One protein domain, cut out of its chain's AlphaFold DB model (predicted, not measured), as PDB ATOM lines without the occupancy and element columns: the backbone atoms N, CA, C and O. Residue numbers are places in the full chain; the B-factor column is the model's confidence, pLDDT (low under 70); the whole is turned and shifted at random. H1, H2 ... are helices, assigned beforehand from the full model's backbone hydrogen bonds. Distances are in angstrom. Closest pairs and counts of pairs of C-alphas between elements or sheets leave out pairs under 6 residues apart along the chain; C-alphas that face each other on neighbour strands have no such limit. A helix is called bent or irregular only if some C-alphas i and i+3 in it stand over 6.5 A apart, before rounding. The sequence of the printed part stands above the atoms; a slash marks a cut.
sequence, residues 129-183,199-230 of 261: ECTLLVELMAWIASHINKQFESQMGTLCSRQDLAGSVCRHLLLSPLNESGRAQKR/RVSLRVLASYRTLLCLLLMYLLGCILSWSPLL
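AT A GLANCE: This is residues 129 to 183 and 199 to 230 of the 261 residues of a protein of Clupea harengus (UniProt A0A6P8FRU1). The model is a loose, open frame: H1 bends into an L, H2 packs on its short arm, H4 on its long arm, and H5 runs away from H4. Residues 175 to 183 stick out. Printed are 87 residues with five named helices, H1 to H5, all helix; radius of gyration of the C-alphas 16.0 A, spans 41 by 34 by 29 A.

HOW THE PARTS SIT: H1, residues 131 to 157, is one helix by its hydrogen bonds but bent: arms H1a, to 147, and H1b, from 150, are about perpendicular at 83 degrees. H1b touches H2, residues 161 to 171, closest C-alphas 156 and 163, 5.0 A. H1a touches H4, residues 202 to 206, closest C-alphas 134 and 206, 5.5 A. H5, residues 208 to 223, touches no helix; H2 and H3, residues 173 to 180, meet only through their link. Every O i to N i+4 pair is within hydrogen-bond range but in H3, 2 of 4, and H4, 0 of 1, with 2 of 2 O i to N i+3.

IN THESE COORDINATES: H1a, 24.4 A, begins at C-alpha 131 (-41.877, -25.214, 35.168); H5, 22.4 A, ends at C-alpha 223 (-39.792, 4.238, 43.679).

THE WHOLE: Across the cut, C-alphas 183 and 199 are 26.4 A apart. Mean pLDDT of H3 is 46.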
ATOM      1  N   GLU A 129     -43.664 -23.730  41.888       87.31
ATOM      2  CA  GLU A 129     -42.517 -23.423  41.034       87.31
ATOM      3  C   GLU A 129     -42.987 -23.230  39.584       87.31
ATOM      4  O   GLU A 129     -43.891 -23.920  39.113       87.31
ATOM      5  N   CYS A 130     -42.360 -22.315  38.844       86.75
ATOM      6  CA  CYS A 130     -42.663 -22.145  37.422       86.75
ATOM      7  C   CYS A 130     -41.849 -23.144  36.581       86.75
ATOM      8  O   CYS A 130     -40.633 -22.996  36.475       86.75
ATOM      9  N   THR A 131     -42.508 -24.124  35.952       88.19
ATOM     10  CA  THR A 131     -41.877 -25.214  35.168       88.19
ATOM     11  C   THR A 131     -40.825 -24.727  34.170       88.19
ATOM     12  O   THR A 131     -39.663 -25.111  34.271       88.19
ATOM     13  N   LEU A 132     -41.205 -23.815  33.269       88.12
ATOM     14  CA  LEU A 132     -40.316 -23.256  32.240       88.12
ATOM     15  C   LEU A 132     -39.083 -22.571  32.845       88.12
ATOM     16  O   LEU A 132     -37.983 -22.657  32.301       88.12
ATOM     17  N   LEU A 133     -39.261 -21.886  33.979       86.81
ATOM     18  CA  LEU A 133     -38.172 -21.189  34.647       86.81
ATOM     19  C   LEU A 133     -37.270 -22.157  35.419       86.81
ATOM     20  O   LEU A 133     -36.063 -21.946  35.424       86.81
ATOM     21  N   VAL A 134     -37.813 -23.222  36.018       86.00
ATOM     22  CA  VAL A 134     -37.014 -24.303  36.623       86.00
ATOM     23  C   VAL A 134     -36.141 -24.966  35.560       86.00
ATOM     24  O   VAL A 134     -34.942 -25.106  35.778       86.00
ATOM     25  N   GLU A 135     -36.698 -25.308  34.395       87.81
ATOM     26  CA  GLU A 135     -35.944 -25.913  33.286       87.81
ATOM     27  C   GLU A 135     -34.848 -24.979  32.751       87.81
ATOM     28  O   GLU A 135     -33.691 -25.389  32.631       87.81
ATOM     29  N   LEU A 136     -35.174 -23.704  32.501       88.94
ATOM     30  CA  LEU A 136     -34.198 -22.707  32.058       88.94
ATOM     31  C   LEU A 136     -33.095 -22.485  33.101       88.94
ATOM     32  O   LEU A 136     -31.914 -22.470  32.759       88.94
ATOM     33  N   MET A 137     -33.455 -22.340  34.378       85.69
ATOM     34  CA  MET A 137     -32.493 -22.127  35.462       85.69
ATOM     35  C   MET A 137     -31.632 -23.364  35.716       85.69
ATOM     36  O   MET A 137     -30.438 -23.217  35.963       85.69
ATOM     37  N   ALA A 138     -32.180 -24.574  35.582       84.94
ATOM     38  CA  ALA A 138     -31.410 -25.814  35.621       84.94
ATOM     39  C   ALA A 138     -30.448 -25.922  34.426       84.94
ATOM     40  O   ALA A 138     -29.289 -26.304  34.605       84.94
ATOM     41  N   TRP A 139     -30.872 -25.523  33.221       88.50
ATOM     42  CA  TRP A 139     -30.000 -25.468  32.046       88.50
ATOM     43  C   TRP A 139     -28.847 -24.474  32.249       88.50
ATOM     44  O   TRP A 139     -27.685 -24.876  32.134       88.50
ATOM     45  N   ILE A 140     -29.143 -23.228  32.647       87.12
ATOM     46  CA  ILE A 140     -28.146 -22.186  32.956       87.12
ATOM     47  C   ILE A 140     -27.193 -22.665  34.058       87.12
ATOM     48  O   ILE A 140     -25.977 -22.611  33.878       87.12
ATOM     49  N   ALA A 141     -27.719 -23.193  35.167       84.62
ATOM     50  CA  ALA A 141     -26.916 -23.729  36.264       84.62
ATOM     51  C   ALA A 141     -25.999 -24.861  35.785       84.62
ATOM     52  O   ALA A 141     -24.806 -24.852  36.079       84.62
ATOM     53  N   SER A 142     -26.511 -25.803  34.987       83.94
ATOM     54  CA  SER A 142     -25.702 -26.890  34.424       83.94
ATOM     55  C   SER A 142     -24.604 -26.384  33.483       83.94
ATOM     56  O   SER A 142     -23.523 -26.970  33.443       83.94
ATOM     57  N   HIS A 143     -24.850 -25.291  32.754       89.38
ATOM     58  CA  HIS A 143     -23.872 -24.675  31.864       89.38
ATOM     59  C   HIS A 143     -22.773 -23.959  32.662       89.38
ATOM     60  O   HIS A 143     -21.593 -24.211  32.433       89.38
ATOM     61  N   ILE A 144     -23.149 -23.136  33.647       85.56
ATOM     62  CA  ILE A 144     -22.213 -22.445  34.548       85.56
ATOM     63  C   ILE A 144     -21.364 -23.464  35.316       85.56
ATOM     64  O   ILE A 144     -20.139 -23.378  35.287       85.56
ATOM     65  N   ASN A 145     -21.993 -24.467  35.935       86.25
ATOM     66  CA  ASN A 145     -21.291 -25.495  36.703       86.25
ATOM     67  C   ASN A 145     -20.271 -26.260  35.840       86.25
ATOM     68  O   ASN A 145     -19.201 -26.576  36.339       86.25
ATOM     69  N   LYS A 146     -20.548 -26.509  34.547       85.31
ATOM     70  CA  LYS A 146     -19.584 -27.130  33.614       85.31
ATOM     71  C   LYS A 146     -18.438 -26.200  33.214       85.31
ATOM     72  O   LYS A 146     -17.302 -26.650  33.130       85.31
ATOM     73  N   GLN A 147     -18.720 -24.924  32.945       88.12
ATOM     74  CA  GLN A 147     -17.698 -23.957  32.517       88.12
ATOM     75  C   GLN A 147     -16.740 -23.577  33.656       88.12
ATOM     76  O   GLN A 147     -15.554 -23.354  33.424       88.12
ATOM     77  N   PHE A 148     -17.248 -23.506  34.891       82.19
ATOM     78  CA  PHE A 148     -16.519 -22.956  36.034       82.19
ATOM     79  C   PHE A 148     -16.096 -23.993  37.086       82.19
ATOM     80  O   PHE A 148     -15.497 -23.594  38.080       82.19
ATOM     81  N   GLU A 149     -16.312 -25.301  36.878       81.19
ATOM     82  CA  GLU A 149     -16.004 -26.373  37.850       81.19
ATOM     83  C   GLU A 149     -14.596 -26.251  38.472       81.19
ATOM     84  O   GLU A 149     -14.425 -26.287  39.695       81.19
ATOM     85  N   SER A 150     -13.579 -26.018  37.636       79.38
ATOM     86  CA  SER A 150     -12.180 -25.855  38.058       79.38
ATOM     87  C   SER A 150     -11.918 -24.549  38.825       79.38
ATOM     88  O   SER A 150     -11.143 -24.522  39.786       79.38
ATOM     89  N   GLN A 151     -12.589 -23.458  38.448       82.25
ATOM     90  CA  GLN A 151     -12.461 -22.156  39.108       82.25
ATOM     91  C   GLN A 151     -13.214 -22.131  40.443       82.25
ATOM     92  O   GLN A 151     -12.706 -21.615  41.432       82.25
ATOM     93  N   MET A 152     -14.381 -22.770  40.517       78.88
ATOM     94  CA  MET A 152     -15.157 -22.934  41.748       78.88
ATOM     95  C   MET A 152     -14.379 -23.756  42.779       78.88
ATOM     96  O   MET A 152     -14.302 -23.363  43.942       78.88
ATOM     97  N   GLY A 153     -13.708 -24.834  42.355       78.19
ATOM     98  CA  GLY A 153     -12.814 -25.609  43.222       78.19
ATOM     99  C   GLY A 153     -11.665 -24.784  43.821       78.19
ATOM    100  O   GLY A 153     -11.378 -24.902  45.014       78.19
ATOM    101  N   THR A 154     -11.034 -23.911  43.028       81.38
ATOM    102  CA  THR A 154      -9.930 -23.050  43.501       81.38
ATOM    103  C   THR A 154     -10.407 -21.846  44.321       81.38
ATOM    104  O   THR A 154      -9.735 -21.451  45.271       81.38
ATOM    105  N   LEU A 155     -11.588 -21.290  44.041       77.12
ATOM    106  CA  LEU A 155     -12.197 -20.245  44.871       77.12
ATOM    107  C   LEU A 155     -12.658 -20.792  46.229       77.12
ATOM    108  O   LEU A 155     -12.403 -20.158  47.252       77.12
ATOM    109  N   CYS A 156     -13.242 -21.994  46.277       72.31
ATOM    110  CA  CYS A 156     -13.569 -22.658  47.538       72.31
ATOM    111  C   CYS A 156     -12.325 -23.018  48.369       72.31
ATOM    112  O   CYS A 156     -12.427 -23.084  49.594       72.31
ATOM    113  N   SER A 157     -11.152 -23.253  47.765       76.12
ATOM    114  CA  SER A 157      -9.943 -23.590  48.535       76.12
ATOM    115  C   SER A 157      -9.323 -22.386  49.259       76.12
ATOM    116  O   SER A 157      -8.672 -22.574  50.290       76.12
ATOM    117  N   ARG A 158      -9.589 -21.150  48.808       79.88
ATOM    118  CA  ARG A 158      -9.132 -19.916  49.473       79.88
ATOM    119  C   ARG A 158      -9.711 -19.763  50.883       79.88
ATOM    120  O   ARG A 158     -10.838 -20.171  51.154       79.88
ATOM    121  N   GLN A 159      -8.925 -19.158  51.775       76.25
ATOM    122  CA  GLN A 159      -9.309 -18.881  53.169       76.25
ATOM    123  C   GLN A 159      -9.884 -17.468  53.374       76.25
ATOM    124  O   GLN A 159     -10.352 -17.153  54.464       76.25
ATOM    125  N   ASP A 160      -9.882 -16.632  52.334       81.88
ATOM    126  CA  ASP A 160     -10.419 -15.269  52.376       81.88
ATOM    127  C   ASP A 160     -11.933 -15.249  52.636       81.88
ATOM    128  O   ASP A 160     -12.634 -16.235  52.395       81.88
ATOM    129  N   LEU A 161     -12.483 -14.083  52.999       75.94
ATOM    130  CA  LEU A 161     -13.938 -13.877  53.090       75.94
ATOM    131  C   LEU A 161     -14.663 -14.284  51.795       75.94
ATOM    132  O   LEU A 161     -15.726 -14.894  51.858       75.94
ATOM    133  N   ALA A 162     -14.060 -14.034  50.628       73.38
ATOM    134  CA  ALA A 162     -14.580 -14.497  49.342       73.38
ATOM    135  C   ALA A 162     -14.617 -16.034  49.235       73.38
ATOM    136  O   ALA A 162     -15.590 -16.583  48.726       73.38
ATOM    137  N   GLY A 163     -13.607 -16.735  49.763       75.12
ATOM    138  CA  GLY A 163     -13.593 -18.197  49.861       75.12
ATOM    139  C   GLY A 163     -14.634 -18.721  50.854       75.12
ATOM    140  O   GLY A 163     -15.314 -19.703  50.568       75.12
ATOM    141  N   SER A 164     -14.842 -18.025  51.977       75.88
ATOM    142  CA  SER A 164     -15.907 -18.336  52.939       75.88
ATOM    143  C   SER A 164     -17.304 -18.171  52.327       75.88
ATOM    144  O   SER A 164     -18.105 -19.102  52.388       75.88
ATOM    145  N   VAL A 165     -17.590 -17.046  51.666       70.50
ATOM    146  CA  VAL A 165     -18.868 -16.810  50.962       70.50
ATOM    147  C   VAL A 165     -19.053 -17.813  49.822       70.50
ATOM    148  O   VAL A 165     -20.138 -18.366  49.668       70.50
ATOM    149  N   CYS A 166     -17.994 -18.119  49.070       70.25
ATOM    150  CA  CYS A 166     -18.014 -19.135  48.020       70.25
ATOM    151  C   CYS A 166     -18.335 -20.531  48.583       70.25
ATOM    152  O   CYS A 166     -19.165 -21.235  48.014       70.25
ATOM    153  N   ARG A 167     -17.772 -20.918  49.738       74.19
ATOM    154  CA  ARG A 167     -18.159 -22.156  50.439       74.19
ATOM    155  C   ARG A 167     -19.624 -22.128  50.869       74.19
ATOM    156  O   ARG A 167     -20.335 -23.083  50.590       74.19
ATOM    157  N   HIS A 168     -20.091 -21.052  51.501       70.19
ATOM    158  CA  HIS A 168     -21.485 -20.968  51.943       70.19
ATOM    159  C   HIS A 168     -22.457 -21.058  50.758       70.19
ATOM    160  O   HIS A 168     -23.379 -21.863  50.804       70.19
ATOM    161  N   LEU A 169     -22.209 -20.332  49.664       69.56
ATOM    162  CA  LEU A 169     -23.088 -20.320  48.492       69.56
ATOM    163  C   LEU A 169     -23.042 -21.624  47.673       69.56
ATOM    164  O   LEU A 169     -24.068 -22.024  47.130       69.56
ATOM    165  N   LEU A 170     -21.881 -22.287  47.570       70.06
ATOM    166  CA  LEU A 170     -21.699 -23.476  46.719       70.06
ATOM    167  C   LEU A 170     -21.810 -24.824  47.454       70.06
ATOM    168  O   LEU A 170     -21.844 -25.857  46.783       70.06
ATOM    169  N   LEU A 171     -21.820 -24.845  48.798       64.44
ATOM    170  CA  LEU A 171     -21.926 -26.076  49.605       64.44
ATOM    171  C   LEU A 171     -23.148 -26.121  50.555       64.44
ATOM    172  O   LEU A 171     -23.521 -27.223  50.961       64.44
ATOM    173  N   SER A 172     -23.757 -24.998  50.966       54.03
ATOM    174  CA  SER A 172     -24.575 -24.981  52.201       54.03
ATOM    175  C   SER A 172     -26.101 -25.169  52.055       54.03
ATOM    176  O   SER A 172     -26.616 -26.143  52.610       54.03
ATOM    177  N   PRO A 173     -26.868 -24.283  51.381       51.28
ATOM    178  CA  PRO A 173     -28.275 -24.052  51.748       51.28
ATOM    179  C   PRO A 173     -29.179 -25.257  51.486       51.28
ATOM    180  O   PRO A 173     -29.989 -25.639  52.328       51.28
ATOM    181  N   LEU A 174     -28.970 -25.921  50.345       48.72
ATOM    182  CA  LEU A 174     -29.744 -27.094  49.927       48.72
ATOM    183  C   LEU A 174     -29.603 -28.301  50.873       48.72
ATOM    184  O   LEU A 174     -30.458 -29.183  50.855       48.72
ATOM    185  N   ASN A 175     -28.556 -28.336  51.704       46.16
ATOM    186  CA  ASN A 175     -28.277 -29.441  52.621       46.16
ATOM    187  C   ASN A 175     -28.780 -29.186  54.055       46.16
ATOM    188  O   ASN A 175     -28.986 -30.146  54.795       46.16
ATOM    189  N   GLU A 176     -28.998 -27.930  54.460       45.53
ATOM    190  CA  GLU A 176     -29.443 -27.580  55.822       45.53
ATOM    191  C   GLU A 176     -30.890 -28.027  56.079       45.53
ATOM    192  O   GLU A 176     -31.151 -28.695  57.080       45.53
ATOM    193  N   SER A 177     -31.808 -27.787  55.135       43.47
ATOM    194  CA  SER A 177     -33.201 -28.262  55.227       43.47
ATOM    195  C   SER A 177     -33.291 -29.790  55.366       43.47
ATOM    196  O   SER A 177     -34.104 -30.295  56.134       43.47
ATOM    197  N   GLY A 178     -32.403 -30.535  54.694       44.56
ATOM    198  CA  GLY A 178     -32.305 -31.994  54.828       44.56
ATOM    199  C   GLY A 178     -31.548 -32.473  56.077       44.56
ATOM    200  O   GLY A 178     -31.753 -33.602  56.525       44.56
ATOM    201  N   ARG A 179     -30.675 -31.646  56.669       43.12
ATOM    202  CA  ARG A 179     -29.932 -31.979  57.899       43.12
ATOM    203  C   ARG A 179     -30.730 -31.699  59.167       43.12
ATOM    204  O   ARG A 179     -30.662 -32.509  60.089       43.12
ATOM    205  N   ALA A 180     -31.506 -30.615  59.205       42.91
ATOM    206  CA  ALA A 180     -32.370 -30.279  60.336       42.91
ATOM    207  C   ALA A 180     -33.444 -31.354  60.592       42.91
ATOM    208  O   ALA A 180     -33.821 -31.582  61.740       42.91
ATOM    209  N   GLN A 181     -33.874 -32.066  59.542       43.28
ATOM    210  CA  GLN A 181     -34.868 -33.137  59.621       43.28
ATOM    211  C   GLN A 181     -34.273 -34.553  59.543       43.28
ATOM    212  O   GLN A 181     -34.919 -35.497  59.088       43.28
ATOM    213  N   LYS A 182     -33.068 -34.757  60.096       45.28
ATOM    214  CA  LYS A 182     -32.546 -36.098  60.440       45.28
ATOM    215  C   LYS A 182     -33.273 -36.703  61.661       45.28
ATOM    216  O   LYS A 182     -32.646 -37.121  62.628       45.28
ATOM    217  N   ARG A 183     -34.609 -36.748  61.598       41.91
ATOM    218  CA  ARG A 183     -35.525 -37.433  62.531       41.91
ATOM    219  C   ARG A 183     -36.293 -38.583  61.852       41.91
ATOM    220  O   ARG A 183     -37.342 -38.991  62.328       41.91
ATOM    221  N   ARG A 199     -21.324 -26.550  43.603       68.25
ATOM    222  CA  ARG A 199     -22.340 -26.420  42.547       68.25
ATOM    223  C   ARG A 199     -23.307 -25.294  42.875       68.25
ATOM    224  O   ARG A 199     -23.717 -25.136  44.018       68.25
ATOM    225  N   VAL A 200     -23.698 -24.541  41.854       71.81
ATOM    226  CA  VAL A 200     -24.792 -23.567  41.931       71.81
ATOM    227  C   VAL A 200     -26.102 -24.264  41.584       71.81
ATOM    228  O   VAL A 200     -26.230 -24.816  40.490       71.81
ATOM    229  N   SER A 201     -27.081 -24.174  42.482       73.38
ATOM    230  CA  SER A 201     -28.476 -24.573  42.270       73.38
ATOM    231  C   SER A 201     -29.351 -23.323  42.100       73.38
ATOM    232  O   SER A 201     -29.699 -22.656  43.076       73.38
ATOM    233  N   LEU A 202     -29.733 -22.983  40.865       74.19
ATOM    234  CA  LEU A 202     -30.593 -21.815  40.598       74.19
ATOM    235  C   LEU A 202     -32.091 -22.076  40.866       74.19
ATOM    236  O   LEU A 202     -32.899 -21.159  40.728       74.19
ATOM    237  N   ARG A 203     -32.476 -23.295  41.282       80.38
ATOM    238  CA  ARG A 203     -33.878 -23.705  41.506       80.38
ATOM    239  C   ARG A 203     -34.638 -22.775  42.455       80.38
ATOM    240  O   ARG A 203     -35.798 -22.468  42.195       80.38
ATOM    241  N   VAL A 204     -33.976 -22.274  43.503       71.38
ATOM    242  CA  VAL A 204     -34.565 -21.338  44.482       71.38
ATOM    243  C   VAL A 204     -35.166 -20.107  43.794       71.38
ATOM    244  O   VAL A 204     -36.248 -19.671  44.176       71.38
ATOM    245  N   LEU A 205     -34.527 -19.596  42.735       76.56
ATOM    246  CA  LEU A 205     -34.973 -18.409  42.002       76.56
ATOM    247  C   LEU A 205     -36.331 -18.612  41.307       76.56
ATOM    248  O   LEU A 205     -37.084 -17.653  41.151       76.56
ATOM    249  N   ALA A 206     -36.655 -19.853  40.929       80.19
ATOM    250  CA  ALA A 206     -37.838 -20.211  40.149       80.19
ATOM    251  C   ALA A 206     -39.127 -20.413  40.978       80.19
ATOM    252  O   ALA A 206     -40.172 -20.760  40.418       80.19
ATOM    253  N   SER A 207     -39.080 -20.189  42.297       83.94
ATOM    254  CA  SER A 207     -40.278 -20.208  43.143       83.94
ATOM    255  C   SER A 207     -41.113 -18.933  42.962       83.94
ATOM    256  O   SER A 207     -40.573 -17.833  42.822       83.94
ATOM    257  N   TYR A 208     -42.443 -19.030  43.040       85.44
ATOM    258  CA  TYR A 208     -43.287 -17.827  42.960       85.44
ATOM    259  C   TYR A 208     -43.042 -16.842  44.112       85.44
ATOM    260  O   TYR A 208     -43.198 -15.638  43.930       85.44
ATOM    261  N   ARG A 209     -42.607 -17.328  45.286       84.81
ATOM    262  CA  ARG A 209     -42.269 -16.477  46.439       84.81
ATOM    263  C   ARG A 209     -41.037 -15.617  46.160       84.81
ATOM    264  O   ARG A 209     -41.091 -14.411  46.359       84.81
ATOM    265  N   THR A 210     -39.958 -16.208  45.648       83.19
ATOM    266  CA  THR A 210     -38.742 -15.461  45.282       83.19
ATOM    267  C   THR A 210     -38.992 -14.512  44.121       83.19
ATOM    268  O   THR A 210     -38.546 -13.373  44.188       83.19
ATOM    269  N   LEU A 211     -39.757 -14.922  43.105       84.62
ATOM    270  CA  LEU A 211     -40.168 -14.033  42.013       84.62
ATOM    271  C   LEU A 211     -40.969 -12.826  42.523       84.62
ATOM    272  O   LEU A 211     -40.692 -11.699  42.119       84.62
ATOM    273  N   LEU A 212     -41.912 -13.041  43.445       86.81
ATOM    274  CA  LEU A 212     -42.686 -11.964  44.066       86.81
ATOM    275  C   LEU A 212     -41.800 -11.034  44.909       86.81
ATOM    276  O   LEU A 212     -41.928  -9.817  44.800       86.81
ATOM    277  N   CYS A 213     -40.868 -11.576  45.699       84.12
ATOM    278  CA  CYS A 213     -39.903 -10.773  46.454       84.12
ATOM    279  C   CYS A 213     -38.989  -9.950  45.533       84.12
ATOM    280  O   CYS A 213     -38.771  -8.772  45.799       84.12
ATOM    281  N   LEU A 214     -38.490 -10.531  44.438       84.06
ATOM    282  CA  LEU A 214     -37.672  -9.828  43.442       84.06
ATOM    283  C   LEU A 214     -38.458  -8.716  42.744       84.06
ATOM    284  O   LEU A 214     -37.938  -7.614  42.588       84.06
ATOM    285  N   LEU A 215     -39.716  -8.977  42.375       88.56
ATOM    286  CA  LEU A 215     -40.616  -7.977  41.801       88.56
ATOM    287  C   LEU A 215     -40.867  -6.824  42.782       88.56
ATOM    288  O   LEU A 215     -40.753  -5.663  42.398       88.56
ATOM    289  N   LEU A 216     -41.165  -7.128  44.048       87.31
ATOM    290  CA  LEU A 216     -41.404  -6.119  45.080       87.31
ATOM    291  C   LEU A 216     -40.146  -5.273  45.342       87.31
ATOM    292  O   LEU A 216     -40.232  -4.049  45.412       87.31
ATOM    293  N   MET A 217     -38.976  -5.913  45.420       82.06
ATOM    294  CA  MET A 217     -37.689  -5.227  45.549       82.06
ATOM    295  C   MET A 217     -37.383  -4.340  44.338       82.06
ATOM    296  O   MET A 217     -36.911  -3.219  44.515       82.06
ATOM    297  N   TYR A 218     -37.673  -4.806  43.120       85.25
ATOM    298  CA  TYR A 218     -37.518  -4.019  41.898       85.25
ATOM    299  C   TYR A 218     -38.430  -2.787  41.902       85.25
ATOM    300  O   TYR A 218     -37.946  -1.678  41.694       85.25
ATOM    301  N   LEU A 219     -39.717  -2.952  42.227       86.69
ATOM    302  CA  LEU A 219     -40.663  -1.839  42.349       86.69
ATOM    303  C   LEU A 219     -40.221  -0.831  43.418       86.69
ATOM    304  O   LEU A 219     -40.253   0.372  43.168       86.69
ATOM    305  N   LEU A 220     -39.744  -1.302  44.574       85.50
ATOM    306  CA  LEU A 220     -39.191  -0.441  45.620       85.50
ATOM    307  C   LEU A 220     -37.951   0.322  45.121       85.50
ATOM    308  O   LEU A 220     -37.851   1.529  45.330       85.50
ATOM    309  N   GLY A 221     -37.055  -0.345  44.391       82.75
ATOM    310  CA  GLY A 221     -35.903   0.282  43.737       82.75
ATOM    311  C   GLY A 221     -36.296   1.350  42.709       82.75
ATOM    312  O   GLY A 221     -35.665   2.405  42.668       82.75
ATOM    313  N   CYS A 222     -37.366   1.130  41.937       81.50
ATOM    314  CA  CYS A 222     -37.922   2.130  41.022       81.50
ATOM    315  C   CYS A 222     -38.487   3.352  41.763       81.50
ATOM    316  O   CYS A 222     -38.234   4.478  41.341       81.50
ATOM    317  N   ILE A 223     -39.216   3.147  42.868       85.44
ATOM    318  CA  ILE A 223     -39.792   4.238  43.679       85.44
ATOM    319  C   ILE A 223     -38.685   5.071  44.344       85.44
ATOM    320  O   ILE A 223     -38.783   6.295  44.391       85.44
ATOM    321  N   LEU A 224     -37.619   4.426  44.829       83.19
ATOM    322  CA  LEU A 224     -36.486   5.083  45.495       83.19
ATOM    323  C   LEU A 224     -35.369   5.528  44.525       83.19
ATOM    324  O   LEU A 224     -34.311   5.953  44.986       83.19
ATOM    325  N   SER A 225     -35.584   5.396  43.208       78.12
ATOM    326  CA  SER A 225     -34.617   5.680  42.127       78.12
ATOM    327  C   SER A 225     -33.208   5.101  42.350       78.12
ATOM    328  O   SER A 225     -32.196   5.650  41.904       78.12
ATOM    329  N   TRP A 226     -33.129   3.950  43.022       74.12
ATOM    330  CA  TRP A 226     -31.869   3.279  43.321       74.12
ATOM    331  C   TRP A 226     -31.233   2.691  42.060       74.12
ATOM    332  O   TRP A 226     -31.897   2.084  41.222       74.12
ATOM    333  N   SER A 227     -29.908   2.821  41.957       75.88
ATOM    334  CA  SER A 227     -29.139   2.180  40.888       75.88
ATOM    335  C   SER A 227     -29.377   0.661  40.895       75.88
ATOM    336  O   SER A 227     -29.346   0.057  41.974       75.88
ATOM    337  N   PRO A 228     -29.541   0.002  39.728       72.06
ATOM    338  CA  PRO A 228     -29.741  -1.449  39.659       72.06
ATOM    339  C   PRO A 228     -28.599  -2.243  40.316       72.06
ATOM    340  O   PRO A 228     -28.808  -3.362  40.773       72.06
ATOM    341  N   LEU A 229     -27.408  -1.648  40.446       72.06
ATOM    342  CA  LEU A 229     -26.279  -2.227  41.180       72.06
ATOM    343  C   LEU A 229     -26.553  -2.354  42.690       72.06
ATOM    344  O   LEU A 229     -26.205  -3.371  43.289       72.06
ATOM    345  N   LEU A 230     -27.213  -1.360  43.299       75.75
ATOM    346  CA  LEU A 230     -27.625  -1.406  44.709       75.75
ATOM    347  C   LEU A 230     -28.739  -2.435  44.917       75.75
ATOM    348  O   LEU A 230     -28.710  -3.173  45.898       75.75
TER     349      LEU A 230